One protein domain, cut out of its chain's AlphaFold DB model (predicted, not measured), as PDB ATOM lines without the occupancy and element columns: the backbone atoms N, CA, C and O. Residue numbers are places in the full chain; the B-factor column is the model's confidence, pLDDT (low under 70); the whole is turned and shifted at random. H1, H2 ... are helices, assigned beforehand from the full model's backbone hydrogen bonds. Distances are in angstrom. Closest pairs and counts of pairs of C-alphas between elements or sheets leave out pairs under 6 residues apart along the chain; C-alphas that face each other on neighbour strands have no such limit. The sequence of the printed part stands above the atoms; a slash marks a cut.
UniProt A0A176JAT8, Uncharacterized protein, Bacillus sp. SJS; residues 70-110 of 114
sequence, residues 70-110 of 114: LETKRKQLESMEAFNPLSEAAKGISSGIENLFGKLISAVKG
ATOM      1  N   LEU A  70     -41.053  33.234  44.518       56.72
ATOM      2  CA  LEU A  70     -41.512  31.905  44.095       56.72
ATOM      3  C   LEU A  70     -40.548  31.246  43.101       56.72
ATOM      4  O   LEU A  70     -40.367  30.030  43.144       56.72
ATOM      5  N   GLU A  71     -39.916  32.024  42.224       60.91
ATOM      6  CA  GLU A  71     -38.989  31.505  41.210       60.91
ATOM      7  C   GLU A  71     -37.683  31.005  41.847       60.91
ATOM      8  O   GLU A  71     -37.189  29.922  41.527       60.91
ATOM      9  N   THR A  72     -37.182  31.733  42.847       59.97
ATOM     10  CA  THR A  72     -35.989  31.363  43.621       59.97
ATOM     11  C   THR A  72     -36.221  30.106  44.463       59.97
ATOM     12  O   THR A  72     -35.369  29.215  44.493       59.97
ATOM     13  N   LYS A  73     -37.400  29.973  45.089       62.25
ATOM     14  CA  LYS A  73     -37.797  28.748  45.806       62.25
ATOM     15  C   LYS A  73     -37.980  27.554  44.871       62.25
ATOM     16  O   LYS A  73     -37.599  26.448  45.243       62.25
ATOM     17  N   ARG A  74     -38.492  27.759  43.651       61.16
ATOM     18  CA  ARG A  74     -38.562  26.691  42.639       61.16
ATOM     19  C   ARG A  74     -37.178  26.181  42.250       61.16
ATOM     20  O   ARG A  74     -36.978  24.976  42.283       61.16
ATOM     21  N   LYS A  75     -36.209  27.071  42.007       62.47
ATOM     22  CA  LYS A  75     -34.813  26.682  41.733       62.47
ATOM     23  C   LYS A  75     -34.164  25.903  42.878       62.47
ATOM     24  O   LYS A  75     -33.423  24.957  42.631       62.47
ATOM     25  N   GLN A  76     -34.438  26.280  44.128       61.41
ATOM     26  CA  GLN A  76     -33.934  25.544  45.290       61.41
ATOM     27  C   GLN A  76     -34.560  24.148  45.409       61.41
ATOM     28  O   GLN A  76     -33.838  23.196  45.692       61.41
ATOM     29  N   LEU A  77     -35.859  24.006  45.131       63.34
ATOM     30  CA  LEU A  77     -36.541  22.707  45.115       63.34
ATOM     31  C   LEU A  77     -36.036  21.805  43.980       63.34
ATOM     32  O   LEU A  77     -35.746  20.641  44.227       63.34
ATOM     33  N   GLU A  78     -35.814  22.359  42.788       60.69
ATOM     34  CA  GLU A  78     -35.204  21.646  41.656       60.69
ATOM     35  C   GLU A  78     -33.783  21.164  41.994       60.69
ATOM     36  O   GLU A  78     -33.407  20.027  41.714       60.69
ATOM     37  N   SER A  79     -32.996  22.005  42.675       57.97
ATOM     38  CA  SER A  79     -31.659  21.632  43.150       57.97
ATOM     39  C   SER A  79     -31.683  20.603  44.286       57.97
ATOM     40  O   SER A  79     -30.714  19.864  44.442       57.97
ATOM     41  N   MET A  80     -32.783  20.532  45.050       58.78
ATOM     42  CA  MET A  80     -33.021  19.556  46.119       58.78
ATOM     43  C   MET A  80     -33.465  18.187  45.585       58.78
ATOM     44  O   MET A  80     -32.994  17.167  46.081       58.78
ATOM     45  N   GLU A  81     -34.306  18.145  44.547       57.31
ATOM     46  CA  GLU A  81     -34.661  16.909  43.828       57.31
ATOM     47  C   GLU A  81     -33.457  16.324  43.078       57.31
ATOM     48  O   GLU A  81     -33.284  15.107  43.011       57.31
ATOM     49  N   ALA A  82     -32.569  17.191  42.589       54.72
ATOM     50  CA  ALA A  82     -31.310  16.823  41.958       54.72
ATOM     51  C   ALA A  82     -30.148  16.632  42.956       54.72
ATOM     52  O   ALA A  82     -28.989  16.744  42.551       54.72
ATOM     53  N   PHE A  83     -30.411  16.355  44.248       56.19
ATOM     54  CA  PHE A  83     -29.347  16.127  45.236       56.19
ATOM     55  C   PHE A  83     -28.437  14.978  44.791       56.19
ATOM     56  O   PHE A  83     -28.723  13.786  44.948       56.19
ATOM     57  N   ASN A  84     -27.278  15.405  44.303       63.38
ATOM     58  CA  ASN A  84     -26.095  14.644  43.952       63.38
ATOM     59  C   ASN A  84     -25.857  13.389  44.823       63.38
ATOM     60  O   ASN A  84     -25.625  12.343  44.230       63.38
ATOM     61  N   PRO A  85     -25.991  13.394  46.172       73.38
ATOM     62  CA  PRO A  85     -25.724  12.195  46.978       73.38
ATOM     63  C   PRO A  85     -26.734  11.049  46.807       73.38
ATOM     64  O   PRO A  85     -26.336   9.887  46.860       73.38
ATOM     65  N   LEU A  86     -28.027  11.330  46.596       80.69
ATOM     66  CA  LEU A  86     -29.021  10.271  46.361       80.69
ATOM     67  C   LEU A  86     -28.871   9.691  44.955       80.69
ATOM     68  O   LEU A  86     -28.921   8.475  44.780       80.69
ATOM     69  N   SER A  87     -28.640  10.559  43.969       76.81
ATOM     70  CA  SER A  87     -28.390  10.160  42.581       76.81
ATOM     71  C   SER A  87     -27.094   9.354  42.447       76.81
ATOM     72  O   SER A  87     -27.070   8.318  41.789       76.81
ATOM     73  N   GLU A  88     -26.026   9.760  43.134       81.12
ATOM     74  CA  GLU A  88     -24.736   9.067  43.139       81.12
ATOM     75  C   GLU A  88     -24.821   7.703  43.844       81.12
ATOM     76  O   GLU A  88     -24.330   6.704  43.313       81.12
ATOM     77  N   ALA A  89     -25.539   7.616  44.970       83.00
ATOM     78  CA  ALA A  89     -25.831   6.344  45.630       83.00
ATOM     79  C   ALA A  89     -26.689   5.415  44.749       83.00
ATOM     80  O   ALA A  89     -26.376   4.231  44.602       83.00
ATOM     81  N   ALA A  90     -27.742   5.948  44.121       81.56
ATOM     82  CA  ALA A  90     -28.602   5.196  43.211       81.56
ATOM     83  C   ALA A  90     -27.837   4.702  41.974       81.56
ATOM     84  O   ALA A  90     -28.009   3.552  41.574       81.56
ATOM     85  N   LYS A  91     -26.940   5.526  41.420       87.62
ATOM     86  CA  LYS A  91     -26.068   5.173  40.294       87.62
ATOM     87  C   LYS A  91     -25.102   4.042  40.652       87.62
ATOM     88  O   LYS A  91     -24.904   3.126  39.860       87.62
ATOM     89  N   GLY A  92     -24.536   4.058  41.861       89.94
ATOM     90  CA  GLY A  92     -23.705   2.956  42.356       89.94
ATOM     91  C   GLY A  92     -24.479   1.636  42.463       89.94
ATOM     92  O   GLY A  92     -23.991   0.587  42.037       89.94
ATOM     93  N   ILE A  93     -25.713   1.693  42.975       89.75
ATOM     94  CA  ILE A  93     -26.601   0.526  43.077       89.75
ATOM     95  C   ILE A  93     -26.992   0.016  41.683       89.75
ATOM     96  O   ILE A  93     -26.907  -1.188  41.432       89.75
ATOM     97  N   SER A  94     -27.376   0.903  40.761       91.25
ATOM     98  CA  SER A  94     -27.808   0.520  39.413       91.25
ATOM     99  C   SER A  94     -26.679  -0.125  38.611       91.25
ATOM    100  O   SER A  94     -26.883  -1.189  38.031       91.25
ATOM    101  N   SER A  95     -25.462   0.427  38.660       90.75
ATOM    102  CA  SER A  95     -24.291  -0.182  38.016       90.75
ATOM    103  C   SER A  95     -23.931  -1.548  38.615       90.75
ATOM    104  O   SER A  95     -23.487  -2.449  37.902       90.75
ATOM    105  N   GLY A  96     -24.145  -1.749  39.921       92.25
ATOM    106  CA  GLY A  96     -23.979  -3.057  40.560       92.25
ATOM    107  C   GLY A  96     -24.959  -4.103  40.022       92.25
ATOM    108  O   GLY A  96     -24.566  -5.238  39.741       92.25
ATOM    109  N   ILE A  97     -26.219  -3.707  39.827       91.94
ATOM    110  CA  ILE A  97     -27.273  -4.558  39.264       91.94
ATOM    111  C   ILE A  97     -26.971  -4.887  37.795       91.94
ATOM    112  O   ILE A  97     -27.000  -6.060  37.426       91.94
ATOM    113  N   GLU A  98     -26.613  -3.898  36.975       92.44
ATOM    114  CA  GLU A  98     -26.240  -4.102  35.566       92.44
ATOM    115  C   GLU A  98     -25.085  -5.099  35.414       92.44
ATOM    116  O   GLU A  98     -25.168  -6.030  34.613       92.44
ATOM    117  N   ASN A  99     -24.044  -4.979  36.242       91.25
ATOM    118  CA  ASN A  99     -22.914  -5.908  36.238       91.25
ATOM    119  C   ASN A  99     -23.309  -7.333  36.655       91.25
ATOM    120  O   ASN A  99     -22.766  -8.310  36.130       91.25
ATOM    121  N   LEU A 100     -24.247  -7.476  37.597       92.62
ATOM    122  CA  LEU A 100     -24.755  -8.775  38.038       92.62
ATOM    123  C   LEU A 100     -25.571  -9.456  36.931       92.62
ATOM    124  O   LEU A 100     -25.352 -10.630  36.633       92.62
ATOM    125  N   PHE A 101     -26.471  -8.706  36.289       91.31
ATOM    126  CA  PHE A 101     -27.267  -9.189  35.162       91.31
ATOM    127  C   PHE A 101     -26.399  -9.506  33.945       91.31
ATOM    128  O   PHE A 101     -26.588 -10.555  33.333       91.31
ATOM    129  N   GLY A 102     -25.402  -8.672  33.638       90.38
ATOM    130  CA  GLY A 102     -24.428  -8.939  32.581       90.38
ATOM    131  C   GLY A 102     -23.704 -10.268  32.799       90.38
ATOM    132  O   GLY A 102     -23.682 -11.111  31.906       90.38
ATOM    133  N   LYS A 103     -23.204 -10.518  34.018       89.50
ATOM    134  CA  LYS A 103     -22.564 -11.797  34.375       89.50
ATOM    135  C   LYS A 103     -23.515 -12.990  34.293       89.50
ATOM    136  O   LYS A 103     -23.104 -14.042  33.812       89.50
ATOM    137  N   LEU A 104     -24.766 -12.844  34.733       89.56
ATOM    138  CA  LEU A 104     -25.772 -13.908  34.637       89.56
ATOM    139  C   LEU A 104     -26.115 -14.244  33.181       89.56
ATOM    140  O   LEU A 104     -26.164 -15.417  32.823       89.56
ATOM    141  N   ILE A 105     -26.295 -13.232  32.330       90.56
ATOM    142  CA  ILE A 105     -26.573 -13.417  30.901       90.56
ATOM    143  C   ILE A 105     -25.373 -14.061  30.202       90.56
ATOM    144  O   ILE A 105     -25.554 -14.998  29.428       90.56
ATOM    145  N   SER A 106     -24.148 -13.613  30.490       86.81
ATOM    146  CA  SER A 106     -22.930 -14.221  29.945       86.81
ATOM    147  C   SER A 106     -22.737 -15.667  30.406       86.81
ATOM    148  O   SER A 106     -22.343 -16.497  29.597       86.81
ATOM    149  N   ALA A 107     -23.054 -15.994  31.661       85.88
ATOM    150  CA  ALA A 107     -22.982 -17.363  32.175       85.88
ATOM    151  C   ALA A 107     -24.034 -18.289  31.539       85.88
ATOM    152  O   ALA A 107     -23.724 -19.428  31.216       85.88
ATOM    153  N   VAL A 108     -25.254 -17.796  31.299       84.38
ATOM    154  CA  VAL A 108     -26.316 -18.556  30.609       84.38
ATOM    155  C   VAL A 108     -26.038 -18.697  29.106       84.38
ATOM    156  O   VAL A 108     -26.401 -19.700  28.497       84.38
ATOM    157  N   LYS A 109     -25.384 -17.707  28.489       81.75
ATOM    158  CA  LYS A 109     -25.013 -17.730  27.066       81.75
ATOM    159  C   LYS A 109     -23.713 -18.511  26.799       81.75
ATOM    160  O   LYS A 109     -23.524 -18.987  25.686       81.75
ATOM    161  N   GLY A 110     -22.854 -18.665  27.807       61.12
ATOM    162  CA  GLY A 110     -21.519 -19.269  27.726       61.12
ATOM    163  C   GLY A 110     -21.451 -20.798  27.642       61.12
ATOM    164  O   GLY A 110     -20.349 -21.331  27.650       61.12
TER     165      GLY A 110
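Overview. This is residues 70 to 110 of the 114 residues of an uncharacterized protein of Bacillus sp. SJS (UniProt A0A176JAT8). Two helices follow one another end to end in a long, thin rod with a shallow bow, a shorter one and then one of 26 residues, with a tight break between them. The printed part, residues 70 to 110, never folds back on itself, and it has no core. The printed part has 41 residues with two named helices, H1 then H2, and no named strand; the class is all helix. It is extended, with a radius of gyration of the C-alphas of 17.5 A and spans of 57 by 14 by 5 A.

Along the chain. Find C-alpha 70 at (-41.512, 31.905, 44.095); from there H1, residues 70 to 81, runs 16.5 A. Then look at C-alpha 84 at (-26.095, 14.644, 43.952), where H2, residues 84 to 109, begins; it runs 36.5 A to C-alpha 109 at (-25.013, -17.730, 27.066).

Arrangement. Between H1 and H2 you find a tight link of two residues, Ala 82 and Phe 83. H1 and H2 are apart, with no C-alpha of the one within 8 A of the other. In both helices every O i to N i+4 pair is within hydrogen-bond range.

Size, cuts and confidence. The two C-alphas farthest apart are those of Leu 70 and Gly 110, 57.3 A. Residues 70 to 110 stand free, and the printed part has no cut. In the B-factor column, residues 70 to 84 and residue 110 have pLDDT under 70; the mean of the printed part is 76.5.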